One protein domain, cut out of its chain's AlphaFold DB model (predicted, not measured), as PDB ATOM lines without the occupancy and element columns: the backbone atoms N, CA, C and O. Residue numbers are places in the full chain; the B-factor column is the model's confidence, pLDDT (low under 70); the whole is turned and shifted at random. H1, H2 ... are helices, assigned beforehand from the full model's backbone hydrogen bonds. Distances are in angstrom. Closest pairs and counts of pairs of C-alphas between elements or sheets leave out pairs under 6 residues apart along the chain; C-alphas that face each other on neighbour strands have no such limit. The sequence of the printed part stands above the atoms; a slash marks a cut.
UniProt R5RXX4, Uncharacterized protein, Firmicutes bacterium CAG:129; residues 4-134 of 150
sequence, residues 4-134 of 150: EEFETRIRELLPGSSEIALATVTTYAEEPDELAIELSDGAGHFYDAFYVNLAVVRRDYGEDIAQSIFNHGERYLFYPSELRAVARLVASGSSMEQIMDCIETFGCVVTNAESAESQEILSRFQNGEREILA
ATOM      1  N   GLU A   4      29.801 -23.022 -19.029       97.69
ATOM      2  CA  GLU A   4      30.793 -23.881 -18.365       97.69
ATOM      3  C   GLU A   4      32.075 -23.115 -18.013       97.69
ATOM      4  O   GLU A   4      32.683 -23.340 -16.962       97.69
ATOM      5  N   GLU A   5      32.478 -22.183 -18.881       97.56
ATOM      6  CA  GLU A   5      33.613 -21.298 -18.623       97.56
ATOM      7  C   GLU A   5      33.301 -20.340 -17.468       97.56
ATOM      8  O   GLU A   5      34.140 -20.160 -16.586       97.56
ATOM      9  N   PHE A   6      32.094 -19.767 -17.443       98.06
ATOM     10  CA  PHE A   6      31.631 -18.899 -16.363       98.06
ATOM     11  C   PHE A   6      31.638 -19.621 -15.018       98.06
ATOM     12  O   PHE A   6      32.284 -19.165 -14.076       98.06
ATOM     13  N   GLU A   7      30.996 -20.784 -14.935       98.19
ATOM     14  CA  GLU A   7      30.933 -21.561 -13.703       98.19
ATOM     15  C   GLU A   7      32.322 -21.969 -13.193       98.19
ATOM     16  O   GLU A   7      32.600 -21.872 -11.996       98.19
ATOM     17  N   THR A   8      33.214 -22.399 -14.091       97.88
ATOM     18  CA  THR A   8      34.599 -22.748 -13.733       97.88
ATOM     19  C   THR A   8      35.317 -21.545 -13.134       97.88
ATOM     20  O   THR A   8      35.883 -21.631 -12.044       97.88
ATOM     21  N   ARG A   9      35.234 -20.395 -13.806       97.31
ATOM     22  CA  ARG A   9      35.888 -19.164 -13.365       97.31
ATOM     23  C   ARG A   9      35.335 -18.632 -12.048       97.31
ATOM     24  O   ARG A   9      36.110 -18.110 -11.258       97.31
ATOM     25  N   ILE A  10      34.034 -18.762 -11.782       98.06
ATOM     26  CA  ILE A  10      33.456 -18.365 -10.489       98.06
ATOM     27  C   ILE A  10      34.021 -19.224  -9.355       98.06
ATOM     28  O   ILE A  10      34.440 -18.673  -8.340       98.06
ATOM     29  N   ARG A  11      34.106 -20.547  -9.540       97.44
ATOM     30  CA  ARG A  11      34.665 -21.455  -8.524       97.44
ATOM     31  C   ARG A  11      36.152 -21.204  -8.267       97.44
ATOM     32  O   ARG A  11      36.608 -21.356  -7.137       97.44
ATOM     33  N   GLU A  12      36.902 -20.810  -9.296       96.62
ATOM     34  CA  GLU A  12      38.304 -20.391  -9.162       96.62
ATOM     35  C   GLU A  12      38.440 -19.025  -8.476       96.62
ATOM     36  O   GLU A  12      39.341 -18.829  -7.659       96.62
ATOM     37  N   LEU A  13      37.554 -18.079  -8.802       96.38
ATOM     38  CA  LEU A  13      37.563 -16.727  -8.252       96.38
ATOM     39  C   LEU A  13      37.168 -16.708  -6.772       96.38
ATOM     40  O   LEU A  13      37.767 -15.962  -6.002       96.38
ATOM     41  N   LEU A  14      36.164 -17.500  -6.391       96.81
ATOM     42  CA  LEU A  14      35.590 -17.560  -5.047       96.81
ATOM     43  C   LEU A  14      35.477 -19.020  -4.578       96.81
ATOM     44  O   LEU A  14      34.390 -19.604  -4.628       96.81
ATOM     45  N   PRO A  15      36.572 -19.628  -4.089       95.12
ATOM     46  CA  PRO A  15      36.525 -20.979  -3.545       95.12
ATOM     47  C   PRO A  15      35.493 -21.080  -2.411       95.12
ATOM     48  O   PRO A  15      35.561 -20.359  -1.419       95.12
ATOM     49  N   GLY A  16      34.510 -21.970  -2.556       92.50
ATOM     50  CA  GLY A  16      33.404 -22.099  -1.596       92.50
ATOM     51  C   GLY A  16      32.194 -21.203  -1.882       92.50
ATOM     52  O   GLY A  16      31.319 -21.070  -1.026       92.50
ATOM     53  N   SER A  17      32.120 -20.603  -3.075       93.19
ATOM     54  CA  SER A  17      30.898 -19.978  -3.582       93.19
ATOM     55  C   SER A  17      29.713 -20.947  -3.549       93.19
ATOM     56  O   SER A  17      29.866 -22.139  -3.819       93.19
ATOM     57  N   SER A  18      28.522 -20.428  -3.272       97.75
ATOM     58  CA  SER A  18      27.291 -21.210  -3.258       97.75
ATOM     59  C   SER A  18      26.955 -21.751  -4.646       97.75
ATOM     60  O   SER A  18      26.781 -20.994  -5.601       97.75
ATOM     61  N   GLU A  19      26.789 -23.070  -4.742       97.56
ATOM     62  CA  GLU A  19      26.307 -23.725  -5.964       97.56
ATOM     63  C   GLU A  19      24.855 -23.339  -6.281       97.56
ATOM     64  O   GLU A  19      24.468 -23.317  -7.447       97.56
ATOM     65  N   ILE A  20      24.055 -22.984  -5.267       98.06
ATOM     66  CA  ILE A  20      22.689 -22.488  -5.473       98.06
ATOM     67  C   ILE A  20      22.743 -21.098  -6.104       98.06
ATOM     68  O   ILE A  20      22.084 -20.877  -7.112       98.06
ATOM     69  N   ALA A  21      23.560 -20.183  -5.572       97.75
ATOM     70  CA  ALA A  21      23.722 -18.859  -6.173       97.75
ATOM     71  C   ALA A  21      24.269 -18.945  -7.608       97.75
ATOM     72  O   ALA A  21      23.793 -18.244  -8.498       97.75
ATOM     73  N   LEU A  22      25.220 -19.850  -7.859       98.06
ATOM     74  CA  LEU A  22      25.740 -20.097  -9.203       98.06
ATOM     75  C   LEU A  22      24.655 -20.613 -10.160       98.06
ATOM     76  O   LEU A  22      24.547 -20.133 -11.292       98.06
ATOM     77  N   ALA A  23      23.817 -21.543  -9.698       96.94
ATOM     78  CA  ALA A  23      22.653 -21.993 -10.450       96.94
ATOM     79  C   ALA A  23      21.681 -20.835 -10.728       96.94
ATOM     80  O   ALA A  23      21.270 -20.670 -11.870       96.94
ATOM     81  N   THR A  24      21.388 -19.973  -9.746       96.50
ATOM     82  CA  THR A  24      20.522 -18.796  -9.936       96.50
ATOM     83  C   THR A  24      21.030 -17.893 -11.063       96.50
ATOM     84  O   THR A  24      20.265 -17.547 -11.962       96.50
ATOM     85  N   VAL A  25      22.320 -17.533 -11.048       96.31
ATOM     86  CA  VAL A  25      22.919 -16.647 -12.064       96.31
ATOM     87  C   VAL A  25      22.845 -17.283 -13.454       96.31
ATOM     88  O   VAL A  25      22.498 -16.623 -14.432       96.31
ATOM     89  N   THR A  26      23.177 -18.571 -13.553       96.62
ATOM     90  CA  THR A  26      23.204 -19.279 -14.839       96.62
ATOM     91  C   THR A  26      21.811 -19.509 -15.412       96.62
ATOM     92  O   THR A  26      21.623 -19.248 -16.596       96.62
ATOM     93  N   THR A  27      20.833 -19.898 -14.588       94.88
ATOM     94  CA  THR A  27      19.427 -20.023 -14.997       94.88
ATOM     95  C   THR A  27      18.866 -18.682 -15.455       94.88
ATOM     96  O   THR A  27      18.259 -18.629 -16.515       94.88
ATOM     97  N   TYR A  28      19.111 -17.588 -14.722       94.00
ATOM     98  CA  TYR A  28      18.646 -16.259 -15.136       94.00
ATOM     99  C   TYR A  28      19.188 -15.855 -16.515       94.00
ATOM    100  O   TYR A  28      18.456 -15.323 -17.343       94.00
ATOM    101  N   ALA A  29      20.466 -16.138 -16.778       93.94
ATOM    102  CA  ALA A  29      21.094 -15.801 -18.051       93.94
ATOM    103  C   ALA A  29      20.559 -16.621 -19.241       93.94
ATOM    104  O   ALA A  29      20.540 -16.119 -20.364       93.94
ATOM    105  N   GLU A  30      20.158 -17.875 -19.016       91.12
ATOM    106  CA  GLU A  30      19.681 -18.790 -20.067       91.12
ATOM    107  C   GLU A  30      18.163 -18.745 -20.267       91.12
ATOM    108  O   GLU A  30      17.680 -18.989 -21.375       91.12
ATOM    109  N   GLU A  31      17.418 -18.400 -19.219       90.56
ATOM    110  CA  GLU A  31      15.958 -18.310 -19.207       90.56
ATOM    111  C   GLU A  31      15.500 -16.899 -18.781       90.56
ATOM    112  O   GLU A  31      14.805 -16.757 -17.770       90.56
ATOM    113  N   PRO A  32      15.878 -15.832 -19.523       84.12
ATOM    114  CA  PRO A  32      15.434 -14.481 -19.206       84.12
ATOM    115  C   PRO A  32      13.920 -14.341 -19.324       84.12
ATOM    116  O   PRO A  32      13.297 -14.859 -20.256       84.12
ATOM    117  N   ASP A  33      13.337 -13.547 -18.432       84.44
ATOM    118  CA  ASP A  33      12.013 -12.987 -18.675       84.44
ATOM    119  C   ASP A  33      12.046 -11.932 -19.804       84.44
ATOM    120  O   ASP A  33      13.101 -11.439 -20.210       84.44
ATOM    121  N   GLU A  34      10.873 -11.569 -20.333       75.81
ATOM    122  CA  GLU A  34      10.752 -10.618 -21.453       75.81
ATOM    123  C   GLU A  34      11.268  -9.200 -21.132       75.81
ATOM    124  O   GLU A  34      11.427  -8.386 -22.043       75.81
ATOM    125  N   LEU A  35      11.522  -8.881 -19.858       78.00
ATOM    126  CA  LEU A  35      11.960  -7.567 -19.384       78.00
ATOM    127  C   LEU A  35      13.453  -7.528 -19.025       78.00
ATOM    128  O   LEU A  35      13.933  -6.495 -18.550       78.00
ATOM    129  N   ALA A  36      14.207  -8.602 -19.276       80.75
ATOM    130  CA  ALA A  36      15.625  -8.704 -18.946       80.75
ATOM    131  C   ALA A  36      16.523  -7.861 -19.881       80.75
ATOM    132  O   ALA A  36      17.226  -8.373 -20.754       80.75
ATOM    133  N   ILE A  37      16.526  -6.539 -19.684       79.19
ATOM    134  CA  ILE A  37      17.315  -5.571 -20.472       79.19
ATOM    135  C   ILE A  37      18.826  -5.862 -20.384       79.19
ATOM    136  O   ILE A  37      19.545  -5.721 -21.377       79.19
ATOM    137  N   GLU A  38      19.291  -6.337 -19.226       77.12
ATOM    138  CA  GLU A  38      20.686  -6.728 -18.955       77.12
ATOM    139  C   GLU A  38      21.174  -7.900 -19.834       77.12
ATOM    140  O   GLU A  38      22.372  -8.160 -19.926       77.12
ATOM    141  N   LEU A  39      20.255  -8.611 -20.501       83.88
ATOM    142  CA  LEU A  39      20.535  -9.737 -21.398       83.88
ATOM    143  C   LEU A  39      20.334  -9.389 -22.882       83.88
ATOM    144  O   LEU A  39      20.377 -10.282 -23.729       83.88
ATOM    145  N   SER A  40      20.161  -8.108 -23.224       82.12
ATOM    146  CA  SER A  40      19.982  -7.648 -24.614       82.12
ATOM    147  C   SER A  40      21.135  -8.032 -25.556       82.12
ATOM    148  O   SER A  40      20.886  -8.358 -26.717       82.12
ATOM    149  N   ASP A  41      22.366  -8.096 -25.041       86.38
ATOM    150  CA  ASP A  41      23.563  -8.553 -25.767       86.38
ATOM    151  C   ASP A  41      23.814 -10.077 -25.639       86.38
ATOM    152  O   ASP A  41      24.825 -10.608 -26.112       86.38
ATOM    153  N   GLY A  42      22.878 -10.802 -25.020       91.25
ATOM    154  CA  GLY A  42      22.872 -12.255 -24.848       91.25
ATOM    155  C   GLY A  42      23.577 -12.767 -23.586       91.25
ATOM    156  O   GLY A  42      24.392 -12.086 -22.962       91.25
ATOM    157  N   ALA A  43      23.304 -14.032 -23.239       94.50
ATOM    158  CA  ALA A  43      23.836 -14.703 -22.044       94.50
ATOM    159  C   ALA A  43      25.368 -14.628 -21.939       94.50
ATOM    160  O   ALA A  43      25.923 -14.421 -20.861       94.50
ATOM    161  N   GLY A  44      26.066 -14.742 -23.072       95.50
ATOM    162  CA  GLY A  44      27.523 -14.688 -23.088       95.50
ATOM    163  C   GLY A  44      28.094 -13.333 -22.669       95.50
ATOM    164  O   GLY A  44      29.116 -13.311 -21.979       95.50
ATOM    165  N   HIS A  45      27.427 -12.235 -23.045       95.19
ATOM    166  CA  HIS A  45      27.771 -10.886 -22.594       95.19
ATOM    167  C   HIS A  45      27.489 -10.735 -21.099       95.19
ATOM    168  O   HIS A  45      28.346 -10.253 -20.362       95.19
ATOM    169  N   PHE A  46      26.327 -11.206 -20.637       96.38
ATOM    170  CA  PHE A  46      25.959 -11.169 -19.224       96.38
ATOM    171  C   PHE A  46      26.967 -11.916 -18.345       96.38
ATOM    172  O   PHE A  46      27.404 -11.379 -17.330       96.38
ATOM    173  N   TYR A  47      27.419 -13.106 -18.752       97.69
ATOM    174  CA  TYR A  47      28.453 -13.841 -18.021       97.69
ATOM    175  C   TYR A  47      29.786 -13.091 -17.958       97.69
ATOM    176  O   TYR A  47      30.424 -13.075 -16.903       97.69
ATOM    177  N   ASP A  48      30.203 -12.446 -19.053       97.00
ATOM    178  CA  ASP A  48      31.409 -11.609 -19.053       97.00
ATOM    179  C   ASP A  48      31.256 -10.428 -18.094       97.00
ATOM    180  O   ASP A  48      32.119 -10.217 -17.241       97.00
ATOM    181  N   ALA A  49      30.134  -9.710 -18.170       96.56
ATOM    182  CA  ALA A  49      29.840  -8.576 -17.306       96.56
ATOM    183  C   ALA A  49      29.791  -8.982 -15.826       96.56
ATOM    184  O   ALA A  49      30.404  -8.320 -14.985       96.56
ATOM    185  N   PHE A  50      29.103 -10.076 -15.500       97.69
ATOM    186  CA  PHE A  50      28.960 -10.564 -14.132       97.69
ATOM    187  C   PHE A  50      30.318 -10.970 -13.551       97.69
ATOM    188  O   PHE A  50      30.700 -10.506 -12.476       97.69
ATOM    189  N   TYR A  51      31.079 -11.793 -14.283       97.88
ATOM    190  CA  TYR A  51      32.396 -12.250 -13.843       97.88
ATOM    191  C   TYR A  51      33.365 -11.080 -13.645       97.88
ATOM    192  O   TYR A  51      34.048 -11.016 -12.623       97.88
ATOM    193  N   VAL A  52      33.410 -10.139 -14.592       96.12
ATOM    194  CA  VAL A  52      34.284  -8.961 -14.517       96.12
ATOM    195  C   VAL A  52      33.958  -8.116 -13.289       96.12
ATOM    196  O   VAL A  52      34.858  -7.800 -12.513       96.12
ATOM    197  N   ASN A  53      32.685  -7.781 -13.074       97.19
ATOM    198  CA  ASN A  53      32.293  -6.958 -11.932       97.19
ATOM    199  C   ASN A  53      32.571  -7.666 -10.603       97.19
ATOM    200  O   ASN A  53      33.096  -7.042  -9.684       97.19
ATOM    201  N   LEU A  54      32.311  -8.972 -10.508       97.88
ATOM    202  CA  LEU A  54      32.610  -9.738  -9.299       97.88
ATOM    203  C   LEU A  54      34.118  -9.857  -9.034       97.88
ATOM    204  O   LEU A  54      34.559  -9.741  -7.889       97.88
ATOM    205  N   ALA A  55      34.925 -10.049 -10.079       96.31
ATOM    206  CA  ALA A  55      36.380 -10.085  -9.965       96.31
ATOM    207  C   ALA A  55      36.940  -8.745  -9.481       96.31
ATOM    208  O   ALA A  55      37.833  -8.721  -8.633       96.31
ATOM    209  N   VAL A  56      36.373  -7.635  -9.954       94.88
ATOM    210  CA  VAL A  56      36.723  -6.295  -9.474       94.88
ATOM    211  C   VAL A  56      36.289  -6.089  -8.025       94.88
ATOM    212  O   VAL A  56      37.071  -5.577  -7.228       94.88
ATOM    213  N   VAL A  57      35.099  -6.555  -7.637       96.50
ATOM    214  CA  VAL A  57      34.672  -6.523  -6.232       96.50
ATOM    215  C   VAL A  57      35.668  -7.272  -5.346       96.50
ATOM    216  O   VAL A  57      36.106  -6.734  -4.331       96.50
ATOM    217  N   ARG A  58      36.090  -8.476  -5.748       96.44
ATOM    218  CA  ARG A  58      37.106  -9.244  -5.016       96.44
ATOM    219  C   ARG A  58      38.446  -8.509  -4.939       96.44
ATOM    220  O   ARG A  58      39.083  -8.539  -3.889       96.44
ATOM    221  N   ARG A  59      38.875  -7.862  -6.029       94.06
ATOM    222  CA  ARG A  59      40.114  -7.065  -6.095       94.06
ATOM    223  C   ARG A  59      40.086  -5.897  -5.104       94.06
ATOM    224  O   ARG A  59      41.056  -5.709  -4.376       94.06
ATOM    225  N   ASP A  60      38.991  -5.138  -5.080       94.00
ATOM    226  CA  ASP A  60      38.921  -3.844  -4.387       94.00
ATOM    227  C   ASP A  60      38.418  -3.949  -2.941       94.00
ATOM    228  O   ASP A  60      38.821  -3.159  -2.087       94.00
ATOM    229  N   TYR A  61      37.559  -4.929  -2.653       95.19
ATOM    230  CA  TYR A  61      36.894  -5.094  -1.355       95.19
ATOM    231  C   TYR A  61      37.240  -6.413  -0.651       95.19
ATOM    232  O   TYR A  61      36.878  -6.608   0.508       95.19
ATOM    233  N   GLY A  62      37.975  -7.303  -1.318       95.31
ATOM    234  CA  GLY A  62      38.399  -8.587  -0.772       95.31
ATOM    235  C   GLY A  62      37.418  -9.733  -1.026       95.31
ATOM    236  O   GLY A  62      36.270  -9.554  -1.439       95.31
ATOM    237  N   GLU A  63      37.910 -10.946  -0.779       96.12
ATOM    238  CA  GLU A  63      37.200 -12.197  -1.062       96.12
ATOM    239  C   GLU A  63      35.934 -12.371  -0.221       96.12
ATOM    240  O   GLU A  63      34.902 -12.741  -0.772       96.12
ATOM    241  N   ASP A  64      35.974 -12.020   1.068       95.94
ATOM    242  CA  ASP A  64      34.832 -12.175   1.977       95.94
ATOM    243  C   ASP A  64      33.609 -11.363   1.516       95.94
ATOM    244  O   ASP A  64      32.480 -11.861   1.526       95.94
ATOM    245  N   ILE A  65      33.824 -10.120   1.065       96.88
ATOM    246  CA  ILE A  65      32.748  -9.257   0.553       96.88
ATOM    247  C   ILE A  65      32.226  -9.800  -0.779       96.88
ATOM    248  O   ILE A  65      31.015  -9.940  -0.946       96.88
ATOM    249  N   ALA A  66      33.117 -10.164  -1.704       97.94
ATOM    250  CA  ALA A  66      32.726 -10.741  -2.988       97.94
ATOM    251  C   ALA A  66      31.909 -12.033  -2.816       97.94
ATOM    252  O   ALA A  66      30.863 -12.195  -3.446       97.94
ATOM    253  N   GLN A  67      32.343 -12.924  -1.925       97.31
ATOM    254  CA  GLN A  67      31.648 -14.170  -1.621       97.31
ATOM    255  C   GLN A  67      30.314 -13.921  -0.916       97.31
ATOM    256  O   GLN A  67      29.329 -14.567  -1.259       97.31
ATOM    257  N   SER A  68      30.241 -12.968   0.018       96.00
ATOM    258  CA  SER A  68      28.981 -12.607   0.677       96.00
ATOM    259  C   SER A  68      27.938 -12.088  -0.316       96.00
ATOM    260  O   SER A  68      26.782 -12.506  -0.250       96.00
ATOM    261  N   ILE A  69      28.346 -11.229  -1.255       97.38
ATOM    262  CA  ILE A  69      27.472 -10.692  -2.305       97.38
ATOM    263  C   ILE A  69      27.041 -11.801  -3.261       97.38
ATOM    264  O   ILE A  69      25.850 -11.948  -3.519       97.38
ATOM    265  N   PHE A  70      27.984 -12.615  -3.743       98.12
ATOM    266  CA  PHE A  70      27.674 -13.715  -4.652       98.12
ATOM    267  C   PHE A  70      26.714 -14.724  -4.014       98.12
ATOM    268  O   PHE A  70      25.681 -15.045  -4.593       98.12
ATOM    269  N   ASN A  71      27.005 -15.178  -2.791       97.69
ATOM    270  CA  ASN A  71      26.177 -16.157  -2.082       97.69
ATOM    271  C   ASN A  71      24.794 -15.599  -1.720       97.69
ATOM    272  O   ASN A  71      23.862 -16.372  -1.503       97.69
ATOM    273  N   HIS A  72      24.617 -14.274  -1.695       96.06
ATOM    274  CA  HIS A  72      23.290 -13.685  -1.553       96.06
ATOM    275  C   HIS A  72      22.362 -14.005  -2.739       96.06
ATOM    276  O   HIS A  72      21.145 -13.995  -2.563       96.06
ATOM    277  N   GLY A  73      22.918 -14.419  -3.887       95.00
ATOM    278  CA  GLY A  73      22.198 -14.962  -5.045       95.00
ATOM    279  C   GLY A  73      21.303 -16.173  -4.750       95.00
ATOM    280  O   GLY A  73      20.455 -16.521  -5.566       95.00
ATOM    281  N   GLU A  74      21.428 -16.799  -3.577       95.75
ATOM    282  CA  GLU A  74      20.447 -17.776  -3.079       95.75
ATOM    283  C   GLU A  74      19.067 -17.163  -2.790       95.75
ATOM    284  O   GLU A  74      18.068 -17.878  -2.721       95.75
ATOM    285  N   ARG A  75      19.017 -15.849  -2.563       93.06
ATOM    286  CA  ARG A  75      17.817 -15.095  -2.178       93.06
ATOM    287  C   ARG A  75      17.485 -14.005  -3.182       93.06
ATOM    288  O   ARG A  75      16.316 -13.826  -3.506       93.06
ATOM    289  N   TYR A  76      18.502 -13.286  -3.648       92.31
ATOM    290  CA  TYR A  76      18.354 -12.181  -4.580       92.31
ATOM    291  C   TYR A  76      19.560 -12.099  -5.513       92.31
ATOM    292  O   TYR A  76      20.705 -12.024  -5.062       92.31
ATOM    293  N   LEU A  77      19.293 -12.104  -6.818       92.81
ATOM    294  CA  LEU A  77      20.313 -11.939  -7.842       92.81
ATOM    295  C   LEU A  77      20.579 -10.449  -8.069       92.81
ATOM    296  O   LEU A  77      19.744  -9.761  -8.646       92.81
ATOM    297  N   PHE A  78      21.758  -9.983  -7.669       95.00
ATOM    298  CA  PHE A  78      22.260  -8.679  -8.098       95.00
ATOM    299  C   PHE A  78      22.680  -8.726  -9.567       95.00
ATOM    300  O   PHE A  78      23.362  -9.663  -9.994       95.00
ATOM    301  N   TYR A  79      22.333  -7.693 -10.327       92.38
ATOM    302  CA  TYR A  79      22.797  -7.550 -11.704       92.38
ATOM    303  C   TYR A  79      24.285  -7.171 -11.757       92.38
ATOM    304  O   TYR A  79      24.815  -6.604 -10.797       92.38
ATOM    305  N   PRO A  80      24.991  -7.433 -12.878       93.69
ATOM    306  CA  PRO A  80      26.410  -7.102 -13.013       93.69
ATOM    307  C   PRO A  80      26.759  -5.660 -12.628       93.69
ATOM    308  O   PRO A  80      27.767  -5.426 -11.962       93.69
ATOM    309  N   SER A  81      25.910  -4.704 -13.011       87.62
ATOM    310  CA  SER A  81      26.054  -3.276 -12.707       87.62
ATOM    311  C   SER A  81      25.929  -2.961 -11.209       87.62
ATOM    312  O   SER A  81      26.552  -2.019 -10.718       87.62
ATOM    313  N   GLU A  82      25.179  -3.769 -10.460       94.38
ATOM    314  CA  GLU A  82      24.874  -3.553  -9.043       94.38
ATOM    315  C   GLU A  82      25.960  -4.089  -8.108       94.38
ATOM    316  O   GLU A  82      26.149  -3.542  -7.022       94.38
ATOM    317  N   LEU A  83      26.709  -5.120  -8.520       96.62
ATOM    318  CA  LEU A  83      27.698  -5.806  -7.674       96.62
ATOM    319  C   LEU A  83      28.684  -4.836  -7.005       96.62
ATOM    320  O   LEU A  83      28.984  -4.963  -5.816       96.62
ATOM    321  N   ARG A  84      29.165  -3.834  -7.751       94.12
ATOM    322  CA  ARG A  84      30.108  -2.829  -7.237       94.12
ATOM    323  C   ARG A  84      29.459  -1.853  -6.261       94.12
ATOM    324  O   ARG A  84      30.057  -1.535  -5.234       94.12
ATOM    325  N   ALA A  85      28.236  -1.417  -6.555       94.00
ATOM    326  CA  ALA A  85      27.488  -0.522  -5.681       94.00
ATOM    327  C   ALA A  85      27.172  -1.207  -4.342       94.00
ATOM    328  O   ALA A  85      27.403  -0.628  -3.279       94.00
ATOM    329  N   VAL A  86      26.746  -2.472  -4.382       96.94
ATOM    330  CA  VAL A  86      26.523  -3.293  -3.184       96.94
ATOM    331  C   VAL A  86      27.823  -3.461  -2.398       96.94
ATOM    332  O   VAL A  86      27.830  -3.245  -1.188       96.94
ATOM    333  N   ALA A  87      28.942  -3.757  -3.062       96.75
ATOM    334  CA  ALA A  87      30.238  -3.884  -2.396       96.75
ATOM    335  C   ALA A  87      30.678  -2.600  -1.685       96.75
ATOM    336  O   ALA A  87      31.126  -2.660  -0.538       96.75
ATOM    337  N   ARG A  88      30.478  -1.430  -2.306       94.56
ATOM    338  CA  ARG A  88      30.726  -0.128  -1.673       94.56
ATOM    339  C   ARG A  88      29.873   0.071  -0.419       94.56
ATOM    340  O   ARG A  88      30.389   0.565   0.584       94.56
ATOM    341  N   LEU A  89      28.600  -0.323  -0.451       95.31
ATOM    342  CA  LEU A  89      27.705  -0.221   0.707       95.31
ATOM    343  C   LEU A  89      28.121  -1.175   1.835       95.31
ATOM    344  O   LEU A  89      28.250  -0.733   2.979       95.31
ATOM    345  N   VAL A  90      28.429  -2.436   1.518       96.62
ATOM    346  CA  VAL A  90      28.944  -3.414   2.493       96.62
ATOM    347  C   VAL A  90      30.240  -2.905   3.131       96.62
ATOM    348  O   VAL A  90      30.362  -2.880   4.355       96.62
ATOM    349  N   ALA A  91      31.184  -2.412   2.326       95.00
ATOM    350  CA  ALA A  91      32.450  -1.860   2.809       95.00
ATOM    351  C   ALA A  91      32.272  -0.598   3.673       95.00
ATOM    352  O   ALA A  91      33.101  -0.319   4.538       95.00
ATOM    353  N   SER A  92      31.182   0.152   3.475       93.69
ATOM    354  CA  SER A  92      30.817   1.301   4.315       93.69
ATOM    355  C   SER A  92      30.132   0.921   5.637       93.69
ATOM    356  O   SER A  92      29.859   1.796   6.458       93.69
ATOM    357  N   GLY A  93      29.893  -0.375   5.871       95.31
ATOM    358  CA  GLY A  93      29.336  -0.915   7.112       95.31
ATOM    359  C   GLY A  93      27.838  -1.222   7.071       95.31
ATOM    360  O   GLY A  93      27.273  -1.557   8.111       95.31
ATOM    361  N   SER A  94      27.183  -1.117   5.910       95.94
ATOM    362  CA  SER A  94      25.784  -1.536   5.759       95.94
ATOM    363  C   SER A  94      25.661  -3.061   5.782       95.94
ATOM    364  O   SER A  94      26.453  -3.765   5.156       95.94
ATOM    365  N   SER A  95      24.651  -3.583   6.480       95.06
ATOM    366  CA  SER A  95      24.302  -5.005   6.390       95.06
ATOM    367  C   SER A  95      23.586  -5.309   5.072       95.06
ATOM    368  O   SER A  95      22.980  -4.427   4.465       95.06
ATOM    369  N   MET A  96      23.597  -6.576   4.650       94.50
ATOM    370  CA  MET A  96      22.884  -6.996   3.440       94.50
ATOM    371  C   MET A  96      21.377  -6.697   3.523       94.50
ATOM    372  O   MET A  96      20.792  -6.254   2.546       94.50
ATOM    373  N   GLU A  97      20.762  -6.859   4.697       93.38
ATOM    374  CA  GLU A  97      19.345  -6.526   4.915       93.38
ATOM    375  C   GLU A  97      19.068  -5.033   4.685       93.38
ATOM    376  O   GLU A  97      18.151  -4.683   3.952       93.38
ATOM    377  N   GLN A  98      19.917  -4.146   5.219       94.81
ATOM    378  CA  GLN A  98      19.779  -2.700   5.004       94.81
ATOM    379  C   GLN A  98      19.953  -2.309   3.534       94.81
ATOM    380  O   GLN A  98      19.316  -1.369   3.059       94.81
ATOM    381  N   ILE A  99      20.841  -3.005   2.821       95.06
ATOM    382  CA  ILE A  99      21.062  -2.781   1.392       95.06
ATOM    383  C   ILE A  99      19.825  -3.207   0.601       95.06
ATOM    384  O   ILE A  99      19.373  -2.440  -0.244       95.06
ATOM    385  N   MET A 100      19.248  -4.370   0.911       94.50
ATOM    386  CA  MET A 100      18.033  -4.850   0.251       94.50
ATOM    387  C   MET A 100      16.847  -3.913   0.480       94.50
ATOM    388  O   MET A 100      16.232  -3.490  -0.494       94.50
ATOM    389  N   ASP A 101      16.604  -3.481   1.721       94.00
ATOM    390  CA  ASP A 101      15.547  -2.506   2.031       94.00
ATOM    391  C   ASP A 101      15.720  -1.202   1.223       94.00
ATOM    392  O   ASP A 101      14.755  -0.602   0.735       94.00
ATOM    393  N   CYS A 102      16.969  -0.753   1.056       90.44
ATOM    394  CA  CYS A 102      17.301   0.436   0.275       90.44
ATOM    395  C   CYS A 102      17.039   0.229  -1.224       90.44
ATOM    396  O   CYS A 102      16.421   1.087  -1.853       90.44
ATOM    397  N   ILE A 103      17.463  -0.906  -1.788       92.31
ATOM    398  CA  ILE A 103      17.269  -1.241  -3.205       92.31
ATOM    399  C   ILE A 103      15.781  -1.402  -3.525       92.31
ATOM    400  O   ILE A 103      15.320  -0.865  -4.527       92.31
ATOM    401  N   GLU A 104      15.009  -2.064  -2.664       91.19
ATOM    402  CA  GLU A 104      13.561  -2.201  -2.843       91.19
ATOM    403  C   GLU A 104      12.845  -0.843  -2.830       91.19
ATOM    404  O   GLU A 104      11.875  -0.639  -3.561       91.19
ATOM    405  N   THR A 105      13.333   0.106  -2.024       92.50
ATOM    406  CA  THR A 105      12.699   1.423  -1.878       92.50
ATOM    407  C   THR A 105      13.129   2.418  -2.958       92.50
ATOM    408  O   THR A 105      12.309   3.201  -3.441       92.50
ATOM    409  N   PHE A 106      14.414   2.435  -3.318       89.62
ATOM    410  CA  PHE A 106      15.021   3.502  -4.123       89.62
ATOM    411  C   PHE A 106      15.705   3.012  -5.405       89.62
ATOM    412  O   PHE A 106      16.104   3.837  -6.228       89.62
ATOM    413  N   GLY A 107      15.835   1.699  -5.586       89.31
ATOM    414  CA  GLY A 107      16.701   1.096  -6.594       89.31
ATOM    415  C   GLY A 107      18.178   1.107  -6.189       89.31
ATOM    416  O   GLY A 107      18.605   1.825  -5.280       89.31
ATOM    417  N   CYS A 108      18.984   0.300  -6.878       90.06
ATOM    418  CA  CYS A 108      20.429   0.290  -6.684       90.06
ATOM    419  C   CYS A 108      21.081   1.511  -7.356       90.06
ATOM    420  O   CYS A 108      20.970   1.716  -8.565       90.06
ATOM    421  N   VAL A 109      21.784   2.335  -6.572       91.00
ATOM    422  CA  VAL A 109      22.457   3.539  -7.083       91.00
ATOM    423  C   VAL A 109      23.883   3.211  -7.523       91.00
ATOM    424  O   VAL A 109      24.833   3.277  -6.735       91.00
ATOM    425  N   VAL A 110      24.026   2.923  -8.814       91.44
ATOM    426  CA  VAL A 110      25.317   2.796  -9.501       91.44
ATOM    427  C   VAL A 110      25.812   4.186  -9.910       91.44
ATOM    428  O   VAL A 110      25.102   4.949 -10.565       91.44
ATOM    429  N   THR A 111      27.027   4.554  -9.509       91.50
ATOM    430  CA  THR A 111      27.618   5.848  -9.881       91.50
ATOM    431  C   THR A 111      28.118   5.845 -11.324       91.50
ATOM    432  O   THR A 111      28.500   4.811 -11.869       91.50
ATOM    433  N   ASN A 112      28.213   7.030 -11.936       91.38
ATOM    434  CA  ASN A 112      28.803   7.174 -13.273       91.38
ATOM    435  C   ASN A 112      30.247   6.654 -13.335       91.38
ATOM    436  O   ASN A 112      30.652   6.117 -14.360       91.38
ATOM    437  N   ALA A 113      31.010   6.805 -12.247       90.19
ATOM    438  CA  ALA A 113      32.375   6.299 -12.161       90.19
ATOM    439  C   ALA A 113      32.409   4.764 -12.157       90.19
ATOM    440  O   ALA A 113      33.145   4.182 -12.946       90.19
ATOM    441  N   GLU A 114      31.573   4.114 -11.336       91.38
ATOM    442  CA  GLU A 114      31.448   2.648 -11.318       91.38
ATOM    443  C   GLU A 114      31.012   2.115 -12.688       91.38
ATOM    444  O   GLU A 114      31.619   1.182 -13.201       91.38
ATOM    445  N   SER A 115      30.014   2.747 -13.310       90.88
ATOM    446  CA  SER A 115      29.512   2.346 -14.628       90.88
ATOM    447  C   SER A 115      30.577   2.471 -15.726       90.88
ATOM    448  O   SER A 115      30.817   1.515 -16.464       90.88
ATOM    449  N   ALA A 116      31.271   3.614 -15.803       91.56
ATOM    450  CA  ALA A 116      32.330   3.835 -16.787       91.56
ATOM    451  C   ALA A 116      33.491   2.845 -16.608       91.56
ATOM    452  O   ALA A 116      33.982   2.279 -17.585       91.56
ATOM    453  N   GLU A 117      33.893   2.594 -15.362       90.81
ATOM    454  CA  GLU A 117      34.953   1.639 -15.057       90.81
ATOM    455  C   GLU A 117      34.549   0.208 -15.448       90.81
ATOM    456  O   GLU A 117      35.317  -0.503 -16.092       90.81
ATOM    457  N   SER A 118      33.326  -0.216 -15.120       91.06
ATOM    458  CA  SER A 118      32.819  -1.540 -15.494       91.06
ATOM    459  C   SER A 118      32.768  -1.735 -17.009       91.06
ATOM    460  O   SER A 118      33.143  -2.802 -17.493       91.06
ATOM    461  N   GLN A 119      32.373  -0.708 -17.766       92.75
ATOM    462  CA  GLN A 119      32.377  -0.745 -19.231       92.75
ATOM    463  C   GLN A 119      33.795  -0.843 -19.809       92.75
ATOM    464  O   GLN A 119      34.030  -1.627 -20.731       92.75
ATOM    465  N   GLU A 120      34.752  -0.087 -19.264       93.44
ATOM    466  CA  GLU A 120      36.149  -0.136 -19.703       93.44
ATOM    467  C   GLU A 120      36.761  -1.522 -19.466       93.44
ATOM    468  O   GLU A 120      37.357  -2.105 -20.377       93.44
ATOM    469  N   ILE A 121      36.583  -2.076 -18.264       92.81
ATOM    470  CA  ILE A 121      37.130  -3.390 -17.912       92.81
ATOM    471  C   ILE A 121      36.460  -4.490 -18.735       92.81
ATOM    472  O   ILE A 121      37.157  -5.367 -19.244       92.81
ATOM    473  N   LEU A 122      35.134  -4.440 -18.904       94.75
ATOM    474  CA  LEU A 122      34.401  -5.414 -19.712       94.75
ATOM    475  C   LEU A 122      34.888  -5.408 -21.163       94.75
ATOM    476  O   LEU A 122      35.200  -6.466 -21.708       94.75
ATOM    477  N   SER A 123      35.033  -4.221 -21.755       94.44
ATOM    478  CA  SER A 123      35.543  -4.065 -23.119       94.44
ATOM    479  C   SER A 123      36.945  -4.659 -23.269       94.44
ATOM    480  O   SER A 123      37.192  -5.462 -24.169       94.44
ATOM    481  N   ARG A 124      37.872  -4.345 -22.356       94.38
ATOM    482  CA  ARG A 124      39.233  -4.913 -22.380       94.38
ATOM    483  C   ARG A 124      39.233  -6.427 -22.196       94.38
ATOM    484  O   ARG A 124      39.916  -7.141 -22.930       94.38
ATOM    485  N   PHE A 125      38.421  -6.932 -21.271       94.38
ATOM    486  CA  PHE A 125      38.276  -8.362 -21.027       94.38
ATOM    487  C   PHE A 125      37.773  -9.107 -22.273       94.38
ATOM    488  O   PHE A 125      38.352 -10.129 -22.652       94.38
ATOM    489  N   GLN A 126      36.754  -8.572 -22.951       93.44
ATOM    490  CA  GLN A 126      36.201  -9.127 -24.192       93.44
ATOM    491  C   GLN A 126      37.193  -9.057 -25.364       93.44
ATOM    492  O   GLN A 126      37.186  -9.935 -26.225       93.44
ATOM    493  N   ASN A 127      38.108  -8.081 -25.357       94.00
ATOM    494  CA  ASN A 127      39.224  -7.982 -26.305       94.00
ATOM    495  C   ASN A 127      40.439  -8.865 -25.940       94.00
ATOM    496  O   ASN A 127      41.449  -8.853 -26.641       94.00
ATOM    497  N   GLY A 128      40.345  -9.671 -24.874       90.25
ATOM    498  CA  GLY A 128      41.360 -10.655 -24.489       90.25
ATOM    499  C   GLY A 128      42.373 -10.176 -23.443       90.25
ATOM    500  O   GLY A 128      43.216 -10.967 -23.017       90.25
ATOM    501  N   GLU A 129      42.277  -8.935 -22.967       89.56
ATOM    502  CA  GLU A 129      43.173  -8.365 -21.952       89.56
ATOM    503  C   GLU A 129      42.775  -8.813 -20.535       89.56
ATOM    504  O   GLU A 129      42.266  -8.043 -19.726       89.56
ATOM    505  N   ARG A 130      42.991 -10.091 -20.207       77.88
ATOM    506  CA  ARG A 130      42.540 -10.683 -18.929       77.88
ATOM    507  C   ARG A 130      43.292 -10.172 -17.692       77.88
ATOM    508  O   ARG A 130      42.751 -10.234 -16.590       77.88
ATOM    509  N   GLU A 131      44.510  -9.656 -17.860       79.19
ATOM    510  CA  GLU A 131      45.345  -9.119 -16.769       79.19
ATOM    511  C   GLU A 131      44.735  -7.874 -16.104       79.19
ATOM    512  O   GLU A 131      45.069  -7.554 -14.963       79.19
ATOM    513  N   ILE A 132      43.776  -7.217 -16.768       79.62
ATOM    514  CA  ILE A 132      43.088  -6.021 -16.268       79.62
ATOM    515  C   ILE A 132      42.384  -6.240 -14.919       79.62
ATOM    516  O   ILE A 132      42.233  -5.304 -14.141       79.62
ATOM    517  N   LEU A 133      41.990  -7.483 -14.619       83.12
ATOM    518  CA  LEU A 133      41.295  -7.847 -13.381       83.12
ATOM    519  C   LEU A 133      42.232  -7.936 -12.167       83.12
ATOM    520  O   LEU A 133      41.764  -7.895 -11.033       83.12
ATOM    521  N   ALA A 134      43.545  -8.059 -12.389       73.62
ATOM    522  CA  ALA A 134      44.552  -8.140 -11.329       73.62
ATOM    523  C   ALA A 134      45.230  -6.791 -11.043       73.62
ATOM    524  O   ALA A 134      45.888  -6.634 -10.014       73.62
TER     525      ALA A 134
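Overview. This is residues 4 to 134 of the 150 residues of an uncharacterized protein of Firmicutes bacterium CAG:129 (UniProt R5RXX4). Helices form a compact, rounded body round the long helix H3, with H1, H2, H4, H5, H7 and H8 packed on this core and H6 beyond H5. The helices mostly cross one another. The printed part has 131 residues with eight named helices, H1 to H8 in chain order, and no named strand: the class is all helix. The radius of gyration of the C-alphas is 13.8 A, and the spans are 36 by 33 by 31 A.

Arrangement. Start with H1, residues 4 to 13, H2, residues 19 to 30, and H3, residues 43 to 61: they make an up and down bundle, each helix running against the one before. H3 touches H1 with residues 47 to 55 alone, closest at C-alphas Phe 6 and Tyr 47, 6.2 A, at a shallow tilt of 4 degrees. H4, residues 63 to 74, forms a hairpin with H3; C-alphas Arg 58 and Ala 66 are closest, 5.1 A. H5, residues 82 to 91, touches H3 at Val 57 and Arg 84, their closest C-alphas, 6.0 A. H6, residues 96 to 106, touches H5, closest at C-alphas Val 90 and Met 96, 7.1 A, and is apart from H3. H7, residues 112 to 126, touches H3 with a steep tilt of 62 degrees; the closest C-alphas, Ala 49 and Leu 122, are 6.0 A apart. H8, residues 130 to 133, touches H3, closest at C-alphas Val 56 and Leu 133, 6.2 A. Every O i to N i+4 pair is within hydrogen-bond range in H1, H2, H3, H5, H6 and H7; H4 has 6 of 8, and H8 is too short for one.

Along the chain. Find C-alpha 4 at (30.793, -23.881, -18.365), where H1 begins. H3 runs 26.3 A from C-alpha 43, and H7 21.0 A from C-alpha 112. H8 ends at C-alpha 133, (41.295, -7.847, -13.381).

Size, cuts and confidence. The C-alphas farthest apart, Thr 105 and Gly 128, are 38.5 A apart. The printed part has no cut, and the link from H2 to H3, residues 31 to 42, is long. No printed residue is under 70 in pLDDT.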